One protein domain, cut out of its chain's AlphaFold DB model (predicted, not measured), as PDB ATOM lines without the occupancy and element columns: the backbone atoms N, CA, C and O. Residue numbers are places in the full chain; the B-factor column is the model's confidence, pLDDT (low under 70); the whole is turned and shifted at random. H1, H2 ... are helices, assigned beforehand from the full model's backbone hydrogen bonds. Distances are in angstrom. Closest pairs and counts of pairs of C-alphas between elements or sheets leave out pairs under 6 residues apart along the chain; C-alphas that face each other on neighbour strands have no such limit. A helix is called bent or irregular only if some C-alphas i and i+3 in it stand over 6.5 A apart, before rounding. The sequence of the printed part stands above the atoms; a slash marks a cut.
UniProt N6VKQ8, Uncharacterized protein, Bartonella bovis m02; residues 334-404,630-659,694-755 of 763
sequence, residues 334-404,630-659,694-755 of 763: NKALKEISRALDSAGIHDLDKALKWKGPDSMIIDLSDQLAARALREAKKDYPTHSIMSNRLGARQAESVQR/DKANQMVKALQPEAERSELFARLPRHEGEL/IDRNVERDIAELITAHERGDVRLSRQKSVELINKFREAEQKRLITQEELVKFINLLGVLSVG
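What this domain is: This is residues 334 to 404, 630 to 659 and 694 to 755 of the 763 residues of an uncharacterized protein of Bartonella bovis m02 (UniProt N6VKQ8). A cluster of crossed helices is built round H9, with H1, H4 and H5 packed on it and H10 crossing H1 on another side. H7 is bent: its arm H7b packs on H5, while residues 630 to 637 stick out at one end, and H11 lies beyond H10 at the other. The printed part has 163 residues with eleven named helices, H1 to H11 in order, and no named strand: all helix. It is compact, with a radius of gyration of the C-alphas of 16.6 A and spans of 54 by 45 by 31 A.

Where its parts are: Find C-alpha 334 at (31.046, 141.781, -11.736); from there H1 runs to residue 345, 16.4 A. H2 is residues 352 to 358, H3 365 to 368, H4 370 to 380 over 14.9 A, H5 384 to 399 over 21.6 A, and H6 401 to 404. After the cut find C-alpha 630 at (54.795, 114.754, 17.563), where H7, residues 630 to 650, begins. By its hydrogen bonds it was assigned as one helix, but it is bent: C-alphas 638 and 641 are 6.9 A apart, and its arms H7a, 630 to 638, and H7b, 641 to 650, stand at a steep tilt of 44 degrees. H8 is 656 to 659, H9 694 to 706 over 18.7 A, H10 718 to 733 over 22.3 A, and H11 739 to 753 over 21.3 A, ending at C-alpha 753, (31.303, 128.806, -20.204).

How they stand to each other: Begin at the hub, H9, which touches five helices. It touches H5 at a shallow tilt of 7 degrees, closest C-alphas Thr 386 and Arg 700, 5.3 A. It touches H1 at a steep tilt of 51 degrees, Ala 336 and Ile 702, 5.2 A, and H4 at 54 degrees, Ala 376 and Ala 703, 6.0 A. With 3 pairs of C-alphas within 8 A each, it only just touches H3 and H10. H1 and H10 touch about perpendicular, at 85 degrees, Leu 337 and Ile 725, 6.1 A. H2 only just touches H10, with 3 pairs. H5 touches H7b, Leu 394 and Phe 649, 5.8 A. H6, H7a, H8 and H11 touch no helix, but H11 is near H10. Every O i to N i+4 pair is within hydrogen-bond range in H1, H2, H4, H5, H7a, H7b, H9, H10 and H11; H3, H6 and H8 are too short for one.

The domain as a whole: The farthest C-alphas, Asp 630 and Glu 740, are 56.2 A apart. Residues 405 to 629 and 660 to 693 are not printed, with gaps of 20.3 A and 25.8 A between C-alphas. The link H9 to H10 is long. pLDDT is under 70 in 656 to 659, 694 to 696, 710 to 716 and 735 to 755.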
ATOM      1  N   ASN A 334      29.842 141.035 -12.140       75.62
ATOM      2  CA  ASN A 334      31.046 141.781 -11.736       75.62
ATOM      3  C   ASN A 334      30.974 142.315 -10.289       75.62
ATOM      4  O   ASN A 334      32.009 142.521  -9.656       75.62
ATOM      5  N   LYS A 335      29.766 142.521  -9.738       78.94
ATOM      6  CA  LYS A 335      29.588 142.890  -8.323       78.94
ATOM      7  C   LYS A 335      29.969 141.731  -7.392       78.94
ATOM      8  O   LYS A 335      30.621 141.991  -6.389       78.94
ATOM      9  N   ALA A 336      29.645 140.481  -7.732       78.94
ATOM     10  CA  ALA A 336      30.051 139.315  -6.945       78.94
ATOM     11  C   ALA A 336      31.581 139.177  -6.892       78.94
ATOM     12  O   ALA A 336      32.151 139.067  -5.807       78.94
ATOM     13  N   LEU A 337      32.249 139.288  -8.046       81.50
ATOM     14  CA  LEU A 337      33.715 139.257  -8.139       81.50
ATOM     15  C   LEU A 337      34.372 140.375  -7.311       81.50
ATOM     16  O   LEU A 337      35.290 140.099  -6.541       81.50
ATOM     17  N   LYS A 338      33.864 141.614  -7.392       84.12
ATOM     18  CA  LYS A 338      34.377 142.756  -6.614       84.12
ATOM     19  C   LYS A 338      34.181 142.596  -5.105       84.12
ATOM     20  O   LYS A 338      35.055 142.952  -4.321       84.12
ATOM     21  N   GLU A 339      33.041 142.062  -4.682       84.12
ATOM     22  CA  GLU A 339      32.743 141.844  -3.264       84.12
ATOM     23  C   GLU A 339      33.551 140.677  -2.671       84.12
ATOM     24  O   GLU A 339      33.921 140.734  -1.498       84.12
ATOM     25  N   ILE A 340      33.894 139.663  -3.478       85.25
ATOM     26  CA  ILE A 340      34.837 138.602  -3.091       85.25
ATOM     27  C   ILE A 340      36.277 139.128  -3.058       85.25
ATOM     28  O   ILE A 340      36.957 138.904  -2.061       85.25
ATOM     29  N   SER A 341      36.712 139.870  -4.087       85.06
ATOM     30  CA  SER A 341      38.016 140.561  -4.161       85.06
ATOM     31  C   SER A 341      38.315 141.306  -2.852       85.06
ATOM     32  O   SER A 341      39.231 140.945  -2.111       85.06
ATOM     33  N   ARG A 342      37.414 142.225  -2.477       86.38
ATOM     34  CA  ARG A 342      37.474 143.015  -1.238       86.38
ATOM     35  C   ARG A 342      37.550 142.179   0.039       86.38
ATOM     36  O   ARG A 342      38.277 142.551   0.953       86.38
ATOM     37  N   ALA A 343      36.783 141.092   0.126       86.31
ATOM     38  CA  ALA A 343      36.711 140.259   1.328       86.31
ATOM     39  C   ALA A 343      37.903 139.291   1.480       86.31
ATOM     40  O   ALA A 343      38.162 138.808   2.585       86.31
ATOM     41  N   LEU A 344      38.612 139.003   0.382       86.69
ATOM     42  CA  LEU A 344      39.906 138.318   0.385       86.69
ATOM     43  C   LEU A 344      41.030 139.295   0.752       86.69
ATOM     44  O   LEU A 344      41.853 138.972   1.607       86.69
ATOM     45  N   ASP A 345      41.023 140.508   0.190       86.62
ATOM     46  CA  ASP A 345      41.979 141.567   0.540       86.62
ATOM     47  C   ASP A 345      41.880 141.960   2.024       86.62
ATOM     48  O   ASP A 345      42.900 142.030   2.708       86.62
ATOM     49  N   SER A 346      40.666 142.119   2.570       86.38
ATOM     50  CA  SER A 346      40.461 142.404   4.001       86.38
ATOM     51  C   SER A 346      40.842 141.247   4.933       86.38
ATOM     52  O   SER A 346      40.927 141.444   6.141       86.38
ATOM     53  N   ALA A 347      41.064 140.048   4.387       84.06
ATOM     54  CA  ALA A 347      41.586 138.881   5.097       84.06
ATOM     55  C   ALA A 347      43.095 138.651   4.842       84.06
ATOM     56  O   ALA A 347      43.636 137.635   5.273       84.06
ATOM     57  N   GLY A 348      43.779 139.561   4.133       85.94
ATOM     58  CA  GLY A 348      45.206 139.448   3.792       85.94
ATOM     59  C   GLY A 348      45.529 138.402   2.715       85.94
ATOM     60  O   GLY A 348      46.691 138.037   2.524       85.94
ATOM     61  N   ILE A 349      44.522 137.885   2.004       87.69
ATOM     62  CA  ILE A 349      44.680 136.799   1.027       87.69
ATOM     63  C   ILE A 349      45.056 137.391  -0.329       87.69
ATOM     64  O   ILE A 349      44.231 137.546  -1.230       87.69
ATOM     65  N   HIS A 350      46.329 137.739  -0.492       84.69
ATOM     66  CA  HIS A 350      46.842 138.234  -1.770       84.69
ATOM     67  C   HIS A 350      46.981 137.099  -2.802       84.69
ATOM     68  O   HIS A 350      46.492 137.237  -3.922       84.69
ATOM     69  N   ASP A 351      47.523 135.948  -2.397       88.06
ATOM     70  CA  ASP A 351      47.672 134.739  -3.221       88.06
ATOM     71  C   ASP A 351      46.586 133.703  -2.863       88.06
ATOM     72  O   ASP A 351      46.643 133.041  -1.821       88.06
ATOM     73  N   LEU A 352      45.563 133.603  -3.721       85.56
ATOM     74  CA  LEU A 352      44.392 132.746  -3.508       85.56
ATOM     75  C   LEU A 352      44.728 131.253  -3.661       85.56
ATOM     76  O   LEU A 352      44.275 130.429  -2.866       85.56
ATOM     77  N   ASP A 353      45.566 130.906  -4.637       85.38
ATOM     78  CA  ASP A 353      46.016 129.538  -4.891       85.38
ATOM     79  C   ASP A 353      46.844 128.984  -3.728       85.38
ATOM     80  O   ASP A 353      46.646 127.842  -3.308       85.38
ATOM     81  N   LYS A 354      47.756 129.788  -3.173       87.56
ATOM     82  CA  LYS A 354      48.558 129.425  -1.998       87.56
ATOM     83  C   LYS A 354      47.708 129.305  -0.737       87.56
ATOM     84  O   LYS A 354      47.925 128.370   0.031       87.56
ATOM     85  N   ALA A 355      46.720 130.181  -0.543       86.12
ATOM     86  CA  ALA A 355      45.785 130.086   0.579       86.12
ATOM     87  C   ALA A 355      44.935 128.801   0.519       86.12
ATOM     88  O   ALA A 355      44.828 128.086   1.518       86.12
ATOM     89  N   LEU A 356      44.403 128.453  -0.660       84.94
ATOM     90  CA  LEU A 356      43.668 127.202  -0.873       84.94
ATOM     91  C   LEU A 356      44.561 125.970  -0.672       84.94
ATOM     92  O   LEU A 356      44.178 125.056   0.057       84.94
ATOM     93  N   LYS A 357      45.776 125.961  -1.240       83.44
ATOM     94  CA  LYS A 357      46.761 124.879  -1.037       83.44
ATOM     95  C   LYS A 357      47.112 124.697   0.442       83.44
ATOM     96  O   LYS A 357      47.170 123.564   0.912       83.44
ATOM     97  N   TRP A 358      47.283 125.788   1.194       78.38
ATOM     98  CA  TRP A 358      47.567 125.743   2.633       78.38
ATOM     99  C   TRP A 358      46.386 125.213   3.467       78.38
ATOM    100  O   TRP A 358      46.599 124.440   4.396       78.38
ATOM    101  N   LYS A 359      45.135 125.528   3.090       77.06
ATOM    102  CA  LYS A 359      43.914 124.914   3.662       77.06
ATOM    103  C   LYS A 359      43.622 123.486   3.150       77.06
ATOM    104  O   LYS A 359      42.586 122.913   3.503       77.06
ATOM    105  N   GLY A 360      44.509 122.895   2.347       75.44
ATOM    106  CA  GLY A 360      44.420 121.521   1.840       75.44
ATOM    107  C   GLY A 360      43.608 121.358   0.542       75.44
ATOM    108  O   GLY A 360      42.890 122.274   0.137       75.44
ATOM    109  N   PRO A 361      43.701 120.187  -0.122       70.25
ATOM    110  CA  PRO A 361      43.212 119.986  -1.489       70.25
ATOM    111  C   PRO A 361      41.721 120.289  -1.671       70.25
ATOM    112  O   PRO A 361      41.385 120.997  -2.608       70.25
ATOM    113  N   ASP A 362      40.841 119.883  -0.758       73.69
ATOM    114  CA  ASP A 362      39.382 120.076  -0.872       73.69
ATOM    115  C   ASP A 362      38.863 121.444  -0.395       73.69
ATOM    116  O   ASP A 362      37.649 121.643  -0.273       73.69
ATOM    117  N   SER A 363      39.761 122.383  -0.078       83.56
ATOM    118  CA  SER A 363      39.380 123.716   0.390       83.56
ATOM    119  C   SER A 363      38.544 124.475  -0.646       83.56
ATOM    120  O   SER A 363      38.801 124.450  -1.853       83.56
ATOM    121  N   MET A 364      37.531 125.176  -0.162       89.19
ATOM    122  CA  MET A 364      36.713 126.111  -0.925       89.19
ATOM    123  C   MET A 364      37.074 127.542  -0.507       89.19
ATOM    124  O   MET A 364      37.560 127.774   0.599       89.19
ATOM    125  N   ILE A 365      36.786 128.531  -1.355       89.44
ATOM    126  CA  ILE A 365      37.101 129.947  -1.075       89.44
ATOM    127  C   ILE A 365      36.343 130.443   0.176       89.44
ATOM    128  O   ILE A 365      36.843 131.285   0.918       89.44
ATOM    129  N   ILE A 366      35.174 129.860   0.464       89.75
ATOM    130  CA  ILE A 366      34.410 130.100   1.696       89.75
ATOM    131  C   ILE A 366      35.150 129.688   2.988       89.75
ATOM    132  O   ILE A 366      34.893 130.282   4.029       89.75
ATOM    133  N   ASP A 367      36.098 128.740   2.939       89.00
ATOM    134  CA  ASP A 367      36.890 128.320   4.113       89.00
ATOM    135  C   ASP A 367      38.027 129.306   4.452       89.00
ATOM    136  O   ASP A 367      38.743 129.118   5.439       89.00
ATOM    137  N   LEU A 368      38.246 130.325   3.612       88.25
ATOM    138  CA  LEU A 368      39.350 131.276   3.760       88.25
ATOM    139  C   LEU A 368      38.968 132.538   4.546       88.25
ATOM    140  O   LEU A 368      39.848 133.245   5.024       88.25
ATOM    141  N   SER A 369      37.674 132.855   4.655       87.50
ATOM    142  CA  SER A 369      37.194 134.121   5.220       87.50
ATOM    143  C   SER A 369      35.852 133.935   5.929       87.50
ATOM    144  O   SER A 369      34.817 133.745   5.283       87.50
ATOM    145  N   ASP A 370      35.845 134.073   7.261       85.81
ATOM    146  CA  ASP A 370      34.615 134.080   8.069       85.81
ATOM    147  C   ASP A 370      33.631 135.177   7.615       85.81
ATOM    148  O   ASP A 370      32.421 135.009   7.751       85.81
ATOM    149  N   GLN A 371      34.109 136.276   7.017       86.62
ATOM    150  CA  GLN A 371      33.244 137.324   6.463       86.62
ATOM    151  C   GLN A 371      32.479 136.844   5.219       86.62
ATOM    152  O   GLN A 371      31.277 137.109   5.111       86.62
ATOM    153  N   LEU A 372      33.137 136.117   4.306       86.06
ATOM    154  CA  LEU A 372      32.483 135.488   3.151       86.06
ATOM    155  C   LEU A 372      31.532 134.373   3.591       86.06
ATOM    156  O   LEU A 372      30.380 134.348   3.153       86.06
ATOM    157  N   ALA A 373      31.975 133.511   4.510       88.81
ATOM    158  CA  ALA A 373      31.141 132.469   5.095       88.81
ATOM    159  C   ALA A 373      29.882 133.060   5.744       88.81
ATOM    160  O   ALA A 373      28.766 132.721   5.358       88.81
ATOM    161  N   ALA A 374      30.032 134.010   6.668       87.06
ATOM    162  CA  ALA A 374      28.908 134.632   7.357       87.06
ATOM    163  C   ALA A 374      27.988 135.423   6.409       87.06
ATOM    164  O   ALA A 374      26.792 135.516   6.680       87.06
ATOM    165  N   ARG A 375      28.495 135.976   5.296       87.81
ATOM    166  CA  ARG A 375      27.660 136.592   4.247       87.81
ATOM    167  C   ARG A 375      26.783 135.550   3.557       87.81
ATOM    168  O   ARG A 375      25.561 135.676   3.613       87.81
ATOM    169  N   ALA A 376      27.388 134.511   2.988       86.62
ATOM    170  CA  ALA A 376      26.661 133.482   2.249       86.62
ATOM    171  C   ALA A 376      25.679 132.713   3.154       86.62
ATOM    172  O   ALA A 376      24.525 132.519   2.781       86.62
ATOM    173  N   LEU A 377      26.075 132.387   4.390       86.88
ATOM    174  CA  LEU A 377      25.199 131.778   5.400       86.88
ATOM    175  C   LEU A 377      23.993 132.670   5.752       86.88
ATOM    176  O   LEU A 377      22.874 132.170   5.883       86.88
ATOM    177  N   ARG A 378      24.185 133.994   5.878       86.88
ATOM    178  CA  ARG A 378      23.080 134.942   6.120       86.88
ATOM    179  C   ARG A 378      22.101 135.021   4.952       86.88
ATOM    180  O   ARG A 378      20.932 135.296   5.213       86.88
ATOM    181  N   GLU A 379      22.536 134.804   3.711       85.75
ATOM    182  CA  GLU A 379      21.631 134.819   2.555       85.75
ATOM    183  C   GLU A 379      20.987 133.454   2.293       85.75
ATOM    184  O   GLU A 379      19.783 133.401   2.071       85.75
ATOM    185  N   ALA A 380      21.704 132.342   2.480       85.25
ATOM    186  CA  ALA A 380      21.127 130.992   2.496       85.25
ATOM    187  C   ALA A 380      19.991 130.830   3.529       85.25
ATOM    188  O   ALA A 380      19.086 130.019   3.349       85.25
ATOM    189  N   LYS A 381      19.981 131.634   4.597       86.62
ATOM    190  CA  LYS A 381      18.852 131.692   5.536       86.62
ATOM    191  C   LYS A 381      17.555 132.219   4.893       86.62
ATOM    192  O   LYS A 381      16.478 131.769   5.275       86.62
ATOM    193  N   LYS A 382      17.660 133.140   3.925       84.25
ATOM    194  CA  LYS A 382      16.548 133.903   3.318       84.25
ATOM    195  C   LYS A 382      16.169 133.452   1.904       84.25
ATOM    196  O   LYS A 382      15.020 133.615   1.505       84.25
ATOM    197  N   ASP A 383      17.143 132.973   1.131       82.88
ATOM    198  CA  ASP A 383      17.020 132.688  -0.298       82.88
ATOM    199  C   ASP A 383      17.236 131.196  -0.583       82.88
ATOM    200  O   ASP A 383      18.315 130.637  -0.367       82.88
ATOM    201  N   TYR A 384      16.188 130.538  -1.082       80.06
ATOM    202  CA  TYR A 384      16.193 129.096  -1.323       80.06
ATOM    203  C   TYR A 384      17.176 128.634  -2.422       80.06
ATOM    204  O   TYR A 384      17.838 127.616  -2.210       80.06
ATOM    205  N   PRO A 385      17.337 129.324  -3.573       81.19
ATOM    206  CA  PRO A 385      18.413 129.027  -4.524       81.19
ATOM    207  C   PRO A 385      19.804 129.020  -3.876       81.19
ATOM    208  O   PRO A 385      20.552 128.056  -4.048       81.19
ATOM    209  N   THR A 386      20.123 130.042  -3.080       81.44
ATOM    210  CA  THR A 386      21.403 130.171  -2.368       81.44
ATOM    211  C   THR A 386      21.574 129.066  -1.318       81.44
ATOM    212  O   THR A 386      22.609 128.396  -1.290       81.44
ATOM    213  N   HIS A 387      20.529 128.782  -0.529       84.50
ATOM    214  CA  HIS A 387      20.482 127.641   0.394       84.50
ATOM    215  C   HIS A 387      20.746 126.311  -0.314       84.50
ATOM    216  O   HIS A 387      21.534 125.498   0.159       84.50
ATOM    217  N   SER A 388      20.105 126.087  -1.463       80.56
ATOM    218  CA  SER A 388      20.231 124.854  -2.239       80.56
ATOM    219  C   SER A 388      21.651 124.669  -2.783       80.56
ATOM    220  O   SER A 388      22.202 123.574  -2.671       80.56
ATOM    221  N   ILE A 389      22.286 125.729  -3.297       83.69
ATOM    222  CA  ILE A 389      23.688 125.683  -3.746       83.69
ATOM    223  C   ILE A 389      24.605 125.310  -2.575       83.69
ATOM    224  O   ILE A 389      25.327 124.315  -2.664       83.69
ATOM    225  N   MET A 390      24.528 126.041  -1.457       86.06
ATOM    226  CA  MET A 390      25.381 125.786  -0.290       86.06
ATOM    227  C   MET A 390      25.137 124.404   0.327       86.06
ATOM    228  O   MET A 390      26.094 123.692   0.614       86.06
ATOM    229  N   SER A 391      23.877 123.990   0.485       83.25
ATOM    230  CA  SER A 391      23.508 122.692   1.061       83.25
ATOM    231  C   SER A 391      24.023 121.525   0.216       83.25
ATOM    232  O   SER A 391      24.632 120.604   0.759       83.25
ATOM    233  N   ASN A 392      23.871 121.585  -1.114       82.06
ATOM    234  CA  ASN A 392      24.394 120.542  -1.998       82.06
ATOM    235  C   ASN A 392      25.933 120.535  -2.036       82.06
ATOM    236  O   ASN A 392      26.529 119.464  -1.959       82.06
ATOM    237  N   ARG A 393      26.595 121.701  -2.131       84.56
ATOM    238  CA  ARG A 393      28.065 121.780  -2.238       84.56
ATOM    239  C   ARG A 393      28.783 121.429  -0.935       84.56
ATOM    240  O   ARG A 393      29.687 120.595  -0.953       84.56
ATOM    241  N   LEU A 394      28.367 122.004   0.193       85.06
ATOM    242  CA  LEU A 394      28.951 121.695   1.502       85.06
ATOM    243  C   LEU A 394      28.580 120.272   1.952       85.06
ATOM    244  O   LEU A 394      29.430 119.571   2.492       85.06
ATOM    245  N   GLY A 395      27.358 119.808   1.662       80.50
ATOM    246  CA  GLY A 395      26.922 118.439   1.961       80.50
ATOM    247  C   GLY A 395      27.689 117.367   1.179       80.50
ATOM    248  O   GLY A 395      28.070 116.353   1.759       80.50
ATOM    249  N   ALA A 396      27.991 117.603  -0.106       78.81
ATOM    250  CA  ALA A 396      28.854 116.714  -0.889       78.81
ATOM    251  C   ALA A 396      30.271 116.633  -0.290       78.81
ATOM    252  O   ALA A 396      30.771 115.539  -0.036       78.81
ATOM    253  N   ARG A 397      30.871 117.784   0.047       80.81
ATOM    254  CA  ARG A 397      32.185 117.850   0.711       80.81
ATOM    255  C   ARG A 397      32.203 117.148   2.075       80.81
ATOM    256  O   ARG A 397      33.230 116.577   2.447       80.81
ATOM    257  N   GLN A 398      31.093 117.197   2.817       78.75
ATOM    258  CA  GLN A 398      30.957 116.529   4.112       78.75
ATOM    259  C   GLN A 398      30.846 115.005   3.966       78.75
ATOM    260  O   GLN A 398      31.422 114.283   4.777       78.75
ATOM    261  N   ALA A 399      30.176 114.502   2.923       76.06
ATOM    262  CA  ALA A 399      30.077 113.062   2.660       76.06
ATOM    263  C   ALA A 399      31.455 112.408   2.423       76.06
ATOM    264  O   ALA A 399      31.688 111.280   2.850       76.06
ATOM    265  N   GLU A 400      32.389 113.138   1.812       79.88
ATOM    266  CA  GLU A 400      33.781 112.704   1.608       79.88
ATOM    267  C   GLU A 400      34.674 112.889   2.856       79.88
ATOM    268  O   GLU A 400      35.764 112.322   2.927       79.88
ATOM    269  N   SER A 401      34.223 113.643   3.870       78.44
ATOM    270  CA  SER A 401      35.036 113.987   5.049       78.44
ATOM    271  C   SER A 401      35.508 112.762   5.832       78.44
ATOM    272  O   SER A 401      36.635 112.752   6.319       78.44
ATOM    273  N   VAL A 402      34.681 111.717   5.939       80.25
ATOM    274  CA  VAL A 402      35.032 110.473   6.650       80.25
ATOM    275  C   VAL A 402      36.230 109.782   5.994       80.25
ATOM    276  O   VAL A 402      37.118 109.287   6.686       80.25
ATOM    277  N   GLN A 403      36.270 109.777   4.660       83.25
ATOM    278  CA  GLN A 403      37.348 109.153   3.903       83.25
ATOM    279  C   GLN A 403      38.646 109.960   4.034       83.25
ATOM    280  O   GLN A 403      39.679 109.373   4.342       83.25
ATOM    281  N   ARG A 404      38.586 111.296   3.947       83.81
ATOM    282  CA  ARG A 404      39.769 112.151   4.158       83.81
ATOM    283  C   ARG A 404      40.319 112.062   5.582       83.81
ATOM    284  O   ARG A 404      41.531 112.004   5.760       83.81
ATOM    285  N   ASP A 630      54.549 114.531  18.991       93.50
ATOM    286  CA  ASP A 630      54.795 114.754  17.563       93.50
ATOM    287  C   ASP A 630      53.684 114.181  16.680       93.50
ATOM    288  O   ASP A 630      53.166 114.889  15.815       93.50
ATOM    289  N   LYS A 631      53.230 112.947  16.951       92.12
ATOM    290  CA  LYS A 631      52.081 112.351  16.246       92.12
ATOM    291  C   LYS A 631      50.794 113.126  16.509       92.12
ATOM    292  O   LYS A 631      50.015 113.343  15.585       92.12
ATOM    293  N   ALA A 632      50.584 113.601  17.736       92.94
ATOM    294  CA  ALA A 632      49.448 114.460  18.059       92.94
ATOM    295  C   ALA A 632      49.479 115.781  17.275       92.94
ATOM    296  O   ALA A 632      48.480 116.145  16.660       92.94
ATOM    297  N   ASN A 633      50.631 116.456  17.215       91.75
ATOM    298  CA  ASN A 633      50.795 117.690  16.444       91.75
ATOM    299  C   ASN A 633      50.607 117.463  14.931       91.75
ATOM    300  O   ASN A 633      49.996 118.296  14.259       91.75
ATOM    301  N   GLN A 634      51.082 116.333  14.394       90.62
ATOM    302  CA  GLN A 634      50.846 115.932  13.002       90.62
ATOM    303  C   GLN A 634      49.353 115.700  12.727       90.62
ATOM    304  O   GLN A 634      48.822 116.272  11.776       90.62
ATOM    305  N   MET A 635      48.657 114.940  13.581       89.06
ATOM    306  CA  MET A 635      47.211 114.714  13.464       89.06
ATOM    307  C   MET A 635      46.411 116.013  13.561       89.06
ATOM    308  O   MET A 635      45.559 116.250  12.712       89.06
ATOM    309  N   VAL A 636      46.697 116.885  14.535       89.38
ATOM    310  CA  VAL A 636      46.034 118.196  14.667       89.38
ATOM    311  C   VAL A 636      46.223 119.017  13.390       89.38
ATOM    312  O   VAL A 636      45.239 119.473  12.809       89.38
ATOM    313  N   LYS A 637      47.457 119.124  12.882       87.50
ATOM    314  CA  LYS A 637      47.762 119.841  11.633       87.50
ATOM    315  C   LYS A 637      47.040 119.252  10.410       87.50
ATOM    316  O   LYS A 637      46.637 120.008   9.530       87.50
ATOM    317  N   ALA A 638      46.878 117.931  10.347       84.31
ATOM    318  CA  ALA A 638      46.233 117.237   9.232       84.31
ATOM    319  C   ALA A 638      44.692 117.247   9.297       84.31
ATOM    320  O   ALA A 638      44.039 117.271   8.254       84.31
ATOM    321  N   LEU A 639      44.106 117.232  10.501       86.00
ATOM    322  CA  LEU A 639      42.671 116.999  10.734       86.00
ATOM    323  C   LEU A 639      41.893 118.249  11.176       86.00
ATOM    324  O   LEU A 639      40.680 118.308  10.957       86.00
ATOM    325  N   GLN A 640      42.556 119.282  11.711       85.38
ATOM    326  CA  GLN A 640      41.918 120.575  11.998       85.38
ATOM    327  C   GLN A 640      41.169 121.166  10.779       85.38
ATOM    328  O   GLN A 640      40.061 121.668  10.982       85.38
ATOM    329  N   PRO A 641      41.664 121.072   9.523       84.19
ATOM    330  CA  PRO A 641      40.904 121.526   8.357       84.19
ATOM    331  C   PRO A 641      39.557 120.810   8.170       84.19
ATOM    332  O   PRO A 641      38.584 121.456   7.792       84.19
ATOM    333  N   GLU A 642      39.441 119.510   8.467       82.56
ATOM    334  CA  GLU A 642      38.148 118.803   8.380       82.56
ATOM    335  C   GLU A 642      37.211 119.179   9.540       82.56
ATOM    336  O   GLU A 642      35.996 119.271   9.345       82.56
ATOM    337  N   ALA A 643      37.756 119.479  10.725       83.94
ATOM    338  CA  ALA A 643      36.982 120.034  11.837       83.94
ATOM    339  C   ALA A 643      36.402 121.419  11.483       83.94
ATOM    340  O   ALA A 643      35.213 121.660  11.684       83.94
ATOM    341  N   GLU A 644      37.208 122.306  10.888       83.44
ATOM    342  CA  GLU A 644      36.772 123.623  10.393       83.44
ATOM    343  C   GLU A 644      35.715 123.515   9.283       83.44
ATOM    344  O   GLU A 644      34.702 124.214   9.321       83.44
ATOM    345  N   ARG A 645      35.902 122.605   8.318       83.62
ATOM    346  CA  ARG A 645      34.940 122.375   7.225       83.62
ATOM    347  C   ARG A 645      33.614 121.795   7.718       83.62
ATOM    348  O   ARG A 645      32.573 122.189   7.188       83.62
ATOM    349  N   SER A 646      33.658 120.911   8.718       81.75
ATOM    350  CA  SER A 646      32.470 120.352   9.381       81.75
ATOM    351  C   SER A 646      31.719 121.434  10.157       81.75
ATOM    352  O   SER A 646      30.501 121.549  10.038       81.75
ATOM    353  N   GLU A 647      32.442 122.292  10.884       82.75
ATOM    354  CA  GLU A 647      31.871 123.455  11.570       82.75
ATOM    355  C   GLU A 647      31.183 124.417  10.592       82.75
ATOM    356  O   GLU A 647      30.057 124.843  10.845       82.75
ATOM    357  N   LEU A 648      31.791 124.698   9.434       85.06
ATOM    358  CA  LEU A 648      31.154 125.514   8.398       85.06
ATOM    359  C   LEU A 648      29.871 124.873   7.837       85.06
ATOM    360  O   LEU A 648      28.891 125.584   7.615       85.06
ATOM    361  N   PHE A 649      29.851 123.553   7.628       84.06
ATOM    362  CA  PHE A 649      28.646 122.845   7.182       84.06
ATOM    363  C   PHE A 649      27.523 122.920   8.224       84.06
ATOM    364  O   PHE A 649      26.385 123.221   7.878       84.06
ATOM    365  N   ALA A 650      27.832 122.725   9.506       81.50
ATOM    366  CA  ALA A 650      26.846 122.783  10.583       81.50
ATOM    367  C   ALA A 650      26.357 124.206  10.910       81.50
ATOM    368  O   ALA A 650      25.232 124.381  11.382       81.50
ATOM    369  N   ARG A 651      27.161 125.237  10.613       85.25
ATOM    370  CA  ARG A 651      26.734 126.647  10.643       85.25
ATOM    371  C   ARG A 651      25.670 126.974   9.573       85.25
ATOM    372  O   ARG A 651      25.091 128.056   9.650       85.25
ATOM    373  N   LEU A 652      25.396 126.092   8.597       84.38
ATOM    374  CA  LEU A 652      24.369 126.283   7.560       84.38
ATOM    375  C   LEU A 652      22.959 126.366   8.179       84.38
ATOM    376  O   LEU A 652      22.439 125.362   8.674       84.38
ATOM    377  N   PRO A 653      22.296 127.539   8.156       80.62
ATOM    378  CA  PRO A 653      20.971 127.676   8.739       80.62
ATOM    379  C   PRO A 653      19.922 127.007   7.849       80.62
ATOM    380  O   PRO A 653      19.975 127.121   6.626       80.62
ATOM    381  N   ARG A 654      18.904 126.399   8.467       77.06
ATOM    382  CA  ARG A 654      17.688 126.000   7.742       77.06
ATOM    383  C   ARG A 654      17.030 127.239   7.135       77.06
ATOM    384  O   ARG A 654      16.821 128.229   7.840       77.06
ATOM    385  N   HIS A 655      16.672 127.152   5.859       74.88
ATOM    386  CA  HIS A 655      15.952 128.192   5.131       74.88
ATOM    387  C   HIS A 655      14.635 128.591   5.833       74.88
ATOM    388  O   HIS A 655      13.818 127.738   6.191       74.88
ATOM    389  N   GLU A 656      14.393 129.894   6.001       62.53
ATOM    390  CA  GLU A 656      13.268 130.426   6.790       62.53
ATOM    391  C   GLU A 656      11.887 129.999   6.266       62.53
ATOM    392  O   GLU A 656      10.967 129.779   7.059       62.53
ATOM    393  N   GLY A 657      11.751 129.775   4.955       55.56
ATOM    394  CA  GLY A 657      10.516 129.257   4.358       55.56
ATOM    395  C   GLY A 657      10.101 127.865   4.860       55.56
ATOM    396  O   GLY A 657       8.916 127.538   4.831       55.56
ATOM    397  N   GLU A 658      11.030 127.051   5.375       47.94
ATOM    398  CA  GLU A 658      10.701 125.732   5.935       47.94
ATOM    399  C   GLU A 658      10.095 125.831   7.345       47.94
ATOM    400  O   GLU A 658       9.249 125.013   7.716       47.94
ATOM    401  N   LEU A 659      10.457 126.862   8.120       41.53
ATOM    402  CA  LEU A 659       9.932 127.092   9.473       41.53
ATOM    403  C   LEU A 659       8.449 127.495   9.452       41.53
ATOM    404  O   LEU A 659       7.672 127.024  10.288       41.53
ATOM    405  N   ILE A 694      18.264 142.497  -8.343       38.59
ATOM    406  CA  ILE A 694      19.666 142.530  -8.762       38.59
ATOM    407  C   ILE A 694      20.577 141.932  -7.676       38.59
ATOM    408  O   ILE A 694      21.435 141.114  -7.998       38.59
ATOM    409  N   ASP A 695      20.364 142.259  -6.395       54.72
ATOM    410  CA  ASP A 695      21.194 141.727  -5.299       54.72
ATOM    411  C   ASP A 695      21.069 140.211  -5.120       54.72
ATOM    412  O   ASP A 695      22.062 139.556  -4.816       54.72
ATOM    413  N   ARG A 696      19.888 139.622  -5.351       59.41
ATOM    414  CA  ARG A 696      19.713 138.165  -5.191       59.41
ATOM    415  C   ARG A 696      20.536 137.362  -6.192       59.41
ATOM    416  O   ARG A 696      21.060 136.314  -5.835       59.41
ATOM    417  N   ASN A 697      20.693 137.866  -7.418       70.44
ATOM    418  CA  ASN A 697      21.608 137.257  -8.382       70.44
ATOM    419  C   ASN A 697      23.056 137.370  -7.889       70.44
ATOM    420  O   ASN A 697      23.772 136.379  -7.896       70.44
ATOM    421  N   VAL A 698      23.454 138.537  -7.375       79.25
ATOM    422  CA  VAL A 698      24.818 138.794  -6.882       79.25
ATOM    423  C   VAL A 698      25.186 137.892  -5.701       79.25
ATOM    424  O   VAL A 698      26.257 137.298  -5.715       79.25
ATOM    425  N   GLU A 699      24.325 137.738  -4.692       81.06
ATOM    426  CA  GLU A 699      24.612 136.833  -3.566       81.06
ATOM    427  C   GLU A 699      24.585 135.352  -3.995       81.06
ATOM    428  O   GLU A 699      25.385 134.556  -3.491       81.06
ATOM    429  N   ARG A 700      23.745 134.979  -4.976       80.31
ATOM    430  CA  ARG A 700      23.765 133.630  -5.566       80.31
ATOM    431  C   ARG A 700      25.071 133.365  -6.317       80.31
ATOM    432  O   ARG A 700      25.653 132.300  -6.137       80.31
ATOM    433  N   ASP A 701      25.547 134.326  -7.107       81.88
ATOM    434  CA  ASP A 701      26.832 134.261  -7.811       81.88
ATOM    435  C   ASP A 701      27.997 134.181  -6.818       81.88
ATOM    436  O   ASP A 701      28.930 133.409  -7.030       81.88
ATOM    437  N   ILE A 702      27.935 134.930  -5.705       85.50
ATOM    438  CA  ILE A 702      28.912 134.824  -4.613       85.50
ATOM    439  C   ILE A 702      28.929 133.390  -4.081       85.50
ATOM    440  O   ILE A 702      29.997 132.788  -4.035       85.50
ATOM    441  N   ALA A 703      27.775 132.809  -3.735       85.25
ATOM    442  CA  ALA A 703      27.699 131.433  -3.244       85.25
ATOM    443  C   ALA A 703      28.182 130.394  -4.279       85.25
ATOM    444  O   ALA A 703      28.895 129.454  -3.915       85.25
ATOM    445  N   GLU A 704      27.837 130.572  -5.558       83.62
ATOM    446  CA  GLU A 704      28.226 129.705  -6.680       83.62
ATOM    447  C   GLU A 704      29.746 129.770  -6.950       83.62
ATOM    448  O   GLU A 704      30.365 128.732  -7.185       83.62
ATOM    449  N   LEU A 705      30.375 130.945  -6.789       85.62
ATOM    450  CA  LEU A 705      31.832 131.122  -6.811       85.62
ATOM    451  C   LEU A 705      32.520 130.505  -5.586       85.62
ATOM    452  O   LEU A 705      33.447 129.705  -5.752       85.62
ATOM    453  N   ILE A 706      32.109 130.877  -4.365       87.94
ATOM    454  CA  ILE A 706      32.887 130.570  -3.152       87.94
ATOM    455  C   ILE A 706      32.723 129.137  -2.640       87.94
ATOM    456  O   ILE A 706      33.580 128.678  -1.886       87.94
ATOM    457  N   THR A 707      31.661 128.431  -3.049       86.69
ATOM    458  CA  THR A 707      31.444 126.998  -2.755       86.69
ATOM    459  C   THR A 707      31.798 126.077  -3.932       86.69
ATOM    460  O   THR A 707      31.479 124.884  -3.917       86.69
ATOM    461  N   ALA A 708      32.477 126.602  -4.958       82.31
ATOM    462  CA  ALA A 708      32.983 125.796  -6.061       82.31
ATOM    463  C   ALA A 708      34.050 124.796  -5.577       82.31
ATOM    464  O   ALA A 708      34.986 125.145  -4.856       82.31
ATOM    465  N   HIS A 709      33.906 123.545  -6.007       71.50
ATOM    466  CA  HIS A 709      34.748 122.407  -5.627       71.50
ATOM    467  C   HIS A 709      35.508 121.862  -6.851       71.50
ATOM    468  O   HIS A 709      35.236 122.271  -7.983       71.50
ATOM    469  N   GLU A 710      36.485 120.976  -6.648       62.03
ATOM    470  CA  GLU A 710      37.301 120.420  -7.738       62.03
ATOM    471  C   GLU A 710      36.493 119.504  -8.661       62.03
ATOM    472  O   GLU A 710      36.512 119.693  -9.877       62.03
ATOM    473  N   ARG A 711      35.710 118.578  -8.088       55.31
ATOM    474  CA  ARG A 711      34.727 117.768  -8.824       55.31
ATOM    475  C   ARG A 711      33.556 118.673  -9.251       55.31
ATOM    476  O   ARG A 711      32.699 119.079  -8.457       55.31
ATOM    477  N   GLY A 712      33.626 119.124 -10.503       53.16
ATOM    478  CA  GLY A 712      32.861 120.237 -11.079       53.16
ATOM    479  C   GLY A 712      31.424 119.914 -11.501       53.16
ATOM    480  O   GLY A 712      30.932 120.511 -12.452       53.16
ATOM    481  N   ASP A 713      30.748 118.995 -10.813       46.84
ATOM    482  CA  ASP A 713      29.562 118.281 -11.317       46.84
ATOM    483  C   ASP A 713      28.307 119.150 -11.533       46.84
ATOM    484  O   ASP A 713      27.353 118.723 -12.182       46.84
ATOM    485  N   VAL A 714      28.282 120.378 -10.998       45.03
ATOM    486  CA  VAL A 714      27.181 121.334 -11.192       45.03
ATOM    487  C   VAL A 714      27.734 122.733 -11.482       45.03
ATOM    488  O   VAL A 714      28.034 123.502 -10.566       45.03
ATOM    489  N   ARG A 715      27.798 123.068 -12.777       53.38
ATOM    490  CA  ARG A 715      28.045 124.401 -13.370       53.38
ATOM    491  C   ARG A 715      29.447 125.010 -13.255       53.38
ATOM    492  O   ARG A 715      29.942 125.508 -14.260       53.38
ATOM    493  N   LEU A 716      30.082 125.000 -12.082       67.69
ATOM    494  CA  LEU A 716      31.373 125.671 -11.865       67.69
ATOM    495  C   LEU A 716      32.357 124.795 -11.072       67.69
ATOM    496  O   LEU A 716      31.959 124.047 -10.172       67.69
ATOM    497  N   SER A 717      33.644 124.881 -11.420       79.12
ATOM    498  CA  SER A 717      34.753 124.196 -10.743       79.12
ATOM    499  C   SER A 717      35.646 125.196 -10.009       79.12
ATOM    500  O   SER A 717      35.756 126.356 -10.413       79.12
ATOM    501  N   ARG A 718      36.320 124.744  -8.944       82.25
ATOM    502  CA  ARG A 718      37.192 125.596  -8.116       82.25
ATOM    503  C   ARG A 718      38.250 126.327  -8.941       82.25
ATOM    504  O   ARG A 718      38.420 127.526  -8.762       82.25
ATOM    505  N   GLN A 719      38.912 125.622  -9.860       81.75
ATOM    506  CA  GLN A 719      39.936 126.199 -10.738       81.75
ATOM    507  C   GLN A 719      39.387 127.389 -11.541       81.75
ATOM    508  O   GLN A 719      40.015 128.442 -11.555       81.75
ATOM    509  N   LYS A 720      38.179 127.271 -12.118       80.88
ATOM    510  CA  LYS A 720      37.531 128.382 -12.833       80.88
ATOM    511  C   LYS A 720      37.151 129.535 -11.897       80.88
ATOM    512  O   LYS A 720      37.384 130.683 -12.256       80.88
ATOM    513  N   SER A 721      36.622 129.272 -10.698       83.88
ATOM    514  CA  SER A 721      36.350 130.347  -9.720       83.88
ATOM    515  C   SER A 721      37.615 131.131  -9.360       83.88
ATOM    516  O   SER A 721      37.596 132.360  -9.356       83.88
ATOM    517  N   VAL A 722      38.719 130.426  -9.089       86.25
ATOM    518  CA  VAL A 722      40.019 131.025  -8.752       86.25
ATOM    519  C   VAL A 722      40.579 131.821  -9.932       86.25
ATOM    520  O   VAL A 722      40.949 132.977  -9.759       86.25
ATOM    521  N   GLU A 723      40.552 131.259 -11.143       84.94
ATOM    522  CA  GLU A 723      40.974 131.931 -12.377       84.94
ATOM    523  C   GLU A 723      40.199 133.238 -12.621       84.94
ATOM    524  O   GLU A 723      40.803 134.268 -12.923       84.94
ATOM    525  N   LEU A 724      38.870 133.226 -12.457       82.19
ATOM    526  CA  LEU A 724      38.028 134.413 -12.636       82.19
ATOM    527  C   LEU A 724      38.301 135.492 -11.579       82.19
ATOM    528  O   LEU A 724      38.367 136.673 -11.920       82.19
ATOM    529  N   ILE A 725      38.496 135.105 -10.314       84.88
ATOM    530  CA  ILE A 725      38.803 136.042  -9.222       84.88
ATOM    531  C   ILE A 725      40.213 136.628  -9.384       84.88
ATOM    532  O   ILE A 725      40.379 137.838  -9.241       84.88
ATOM    533  N   ASN A 726      41.211 135.814  -9.739       86.69
ATOM    534  CA  ASN A 726      42.579 136.281  -9.975       86.69
ATOM    535  C   ASN A 726      42.632 137.255 -11.167       86.69
ATOM    536  O   ASN A 726      43.135 138.367 -11.011       86.69
ATOM    537  N   LYS A 727      42.016 136.919 -12.313       83.25
ATOM    538  CA  LYS A 727      41.940 137.824 -13.479       83.25
ATOM    539  C   LYS A 727      41.200 139.128 -13.172       83.25
ATOM    540  O   LYS A 727      41.618 140.188 -13.636       83.25
ATOM    541  N   PHE A 728      40.126 139.073 -12.379       82.88
ATOM    542  CA  PHE A 728      39.417 140.275 -11.937       82.88
ATOM    543  C   PHE A 728      40.304 141.165 -11.051       82.88
ATOM    544  O   PHE A 728      40.373 142.374 -11.270       82.88
ATOM    545  N   ARG A 729      41.028 140.574 -10.090       82.56
ATOM    546  CA  ARG A 729      41.941 141.299  -9.188       82.56
ATOM    547  C   ARG A 729      43.128 141.903  -9.930       82.56
ATOM    548  O   ARG A 729      43.472 143.048  -9.665       82.56
ATOM    549  N   GLU A 730      43.694 141.198 -10.907       81.94
ATOM    550  CA  GLU A 730      44.716 141.757 -11.798       81.94
ATOM    551  C   GLU A 730      44.217 142.992 -12.566       81.94
ATOM    552  O   GLU A 730      44.946 143.977 -12.670       81.94
ATOM    553  N   ALA A 731      42.991 142.961 -13.099       73.69
ATOM    554  CA  ALA A 731      42.406 144.103 -13.803       73.69
ATOM    555  C   ALA A 731      42.117 145.284 -12.853       73.69
ATOM    556  O   ALA A 731      42.434 146.431 -13.170       73.69
ATOM    557  N   GLU A 732      41.584 145.004 -11.657       72.19
ATOM    558  CA  GLU A 732      41.323 146.012 -10.620       72.19
ATOM    559  C   GLU A 732      42.628 146.674 -10.126       72.19
ATOM    560  O   GLU A 732      42.689 147.899 -10.008       72.19
ATOM    561  N   GLN A 733      43.705 145.898  -9.939       71.56
ATOM    562  CA  GLN A 733      45.035 146.401  -9.560       71.56
ATOM    563  C   GLN A 733      45.699 147.243 -10.657       71.56
ATOM    564  O   GLN A 733      46.286 148.283 -10.356       71.56
ATOM    565  N   LYS A 734      45.580 146.845 -11.931       71.81
ATOM    566  CA  LYS A 734      46.159 147.581 -13.074       71.81
ATOM    567  C   LYS A 734      45.464 148.928 -13.343       71.81
ATOM    568  O   LYS A 734      45.929 149.674 -14.196       71.81
ATOM    569  N   ARG A 735      44.360 149.243 -12.642       57.19
ATOM    570  CA  ARG A 735      43.474 150.418 -12.843       57.19
ATOM    571  C   ARG A 735      42.891 150.559 -14.261       57.19
ATOM    572  O   ARG A 735      42.192 151.532 -14.541       57.19
ATOM    573  N   LEU A 736      43.123 149.579 -15.129       48.19
ATOM    574  CA  LEU A 736      42.651 149.534 -16.506       48.19
ATOM    575  C   LEU A 736      41.321 148.781 -16.568       48.19
ATOM    576  O   LEU A 736      41.251 147.574 -16.786       48.19
ATOM    577  N   ILE A 737      40.247 149.539 -16.353       46.97
ATOM    578  CA  ILE A 737      38.915 149.182 -16.842       46.97
ATOM    579  C   ILE A 737      38.516 150.246 -17.862       46.97
ATOM    580  O   ILE A 737      37.642 151.082 -17.619       46.97
ATOM    581  N   THR A 738      39.166 150.223 -19.028       52.75
ATOM    582  CA  THR A 738      38.521 150.784 -20.219       52.75
ATOM    583  C   THR A 738      37.268 149.952 -20.527       52.75
ATOM    584  O   THR A 738      37.205 148.760 -20.206       52.75
ATOM    585  N   GLN A 739      36.243 150.540 -21.160       45.59
ATOM    586  CA  GLN A 739      35.069 149.746 -21.560       45.59
ATOM    587  C   GLN A 739      35.449 148.598 -22.504       45.59
ATOM    588  O   GLN A 739      34.819 147.544 -22.465       45.59
ATOM    589  N   GLU A 740      36.494 148.769 -23.313       46.72
ATOM    590  CA  GLU A 740      36.950 147.748 -24.250       46.72
ATOM    591  C   GLU A 740      37.566 146.532 -23.534       46.72
ATOM    592  O   GLU A 740      37.319 145.393 -23.926       46.72
ATOM    593  N   GLU A 741      38.304 146.739 -22.439       49.81
ATOM    594  CA  GLU A 741      38.812 145.655 -21.585       49.81
ATOM    595  C   GLU A 741      37.697 144.985 -20.778       49.81
ATOM    596  O   GLU A 741      37.685 143.759 -20.662       49.81
ATOM    597  N   LEU A 742      36.705 145.751 -20.308       46.59
ATOM    598  CA  LEU A 742      35.503 145.188 -19.687       46.59
ATOM    599  C   LEU A 742      34.740 144.282 -20.672       46.59
ATOM    600  O   LEU A 742      34.319 143.186 -20.305       46.59
ATOM    601  N   VAL A 743      34.606 144.700 -21.935       49.91
ATOM    602  CA  VAL A 743      33.987 143.899 -23.005       49.91
ATOM    603  C   VAL A 743      34.835 142.668 -23.345       49.91
ATOM    604  O   VAL A 743      34.280 141.581 -23.484       49.91
ATOM    605  N   LYS A 744      36.169 142.781 -23.401       52.75
ATOM    606  CA  LYS A 744      37.069 141.621 -23.570       52.75
ATOM    607  C   LYS A 744      36.928 140.621 -22.411       52.75
ATOM    608  O   LYS A 744      36.862 139.421 -22.664       52.75
ATOM    609  N   PHE A 745      36.800 141.091 -21.169       47.81
ATOM    610  CA  PHE A 745      36.566 140.254 -19.983       47.81
ATOM    611  C   PHE A 745      35.187 139.568 -20.006       47.81
ATOM    612  O   PHE A 745      35.091 138.372 -19.733       47.81
ATOM    613  N   ILE A 746      34.127 140.280 -20.405       50.00
ATOM    614  CA  ILE A 746      32.771 139.723 -20.563       50.00
ATOM    615  C   ILE A 746      32.719 138.683 -21.699       50.00
ATOM    616  O   ILE A 746      32.124 137.619 -21.535       50.00
ATOM    617  N   ASN A 747      33.400 138.933 -22.819       47.19
ATOM    618  CA  ASN A 747      33.517 137.958 -23.907       47.19
ATOM    619  C   ASN A 747      34.320 136.717 -23.474       47.19
ATOM    620  O   ASN A 747      33.950 135.595 -23.819       47.19
ATOM    621  N   LEU A 748      35.377 136.893 -22.671       44.19
ATOM    622  CA  LEU A 748      36.155 135.790 -22.099       44.19
ATOM    623  C   LEU A 748      35.317 134.940 -21.125       44.19
ATOM    624  O   LEU A 748      35.417 133.714 -21.160       44.19
ATOM    625  N   LEU A 749      34.461 135.565 -20.308       43.16
ATOM    626  CA  LEU A 749      33.483 134.880 -19.452       43.16
ATOM    627  C   LEU A 749      32.517 134.002 -20.265       43.16
ATOM    628  O   LEU A 749      32.296 132.848 -19.896       43.16
ATOM    629  N   GLY A 750      31.999 134.507 -21.391       40.06
ATOM    630  CA  GLY A 750      31.165 133.724 -22.311       40.06
ATOM    631  C   GLY A 750      31.911 132.513 -22.884       40.06
ATOM    632  O   GLY A 750      31.477 131.373 -22.721       40.06
ATOM    633  N   VAL A 751      33.095 132.732 -23.470       40.69
ATOM    634  CA  VAL A 751      33.917 131.654 -24.056       40.69
ATOM    635  C   VAL A 751      34.295 130.586 -23.018       40.69
ATOM    636  O   VAL A 751      34.237 129.395 -23.318       40.69
ATOM    637  N   LEU A 752      34.612 130.972 -21.776       35.38
ATOM    638  CA  LEU A 752      34.943 130.028 -20.699       35.38
ATOM    639  C   LEU A 752      33.743 129.200 -20.202       35.38
ATOM    640  O   LEU A 752      33.958 128.177 -19.539       35.38
ATOM    641  N   SER A 753      32.504 129.589 -20.520       32.97
ATOM    642  CA  SER A 753      31.303 128.806 -20.204       32.97
ATOM    643  C   SER A 753      30.935 127.789 -21.295       32.97
ATOM    644  O   SER A 753      30.329 126.765 -20.971       32.97
ATOM    645  N   VAL A 754      31.354 127.984 -22.553       32.50
ATOM    646  CA  VAL A 754      31.156 127.022 -23.662       32.50
ATOM    647  C   VAL A 754      32.226 125.916 -23.598       32.50
ATOM    648  O   VAL A 754      33.078 125.754 -24.466       32.50
ATOM    649  N   GLY A 755      32.210 125.164 -22.494       31.14
ATOM    650  CA  GLY A 755      33.311 124.288 -22.077       31.14
ATOM    651  C   GLY A 755      33.352 122.880 -22.683       31.14
ATOM    652  O   GLY A 755      34.317 122.163 -22.428       31.14
TER     653      GLY A 755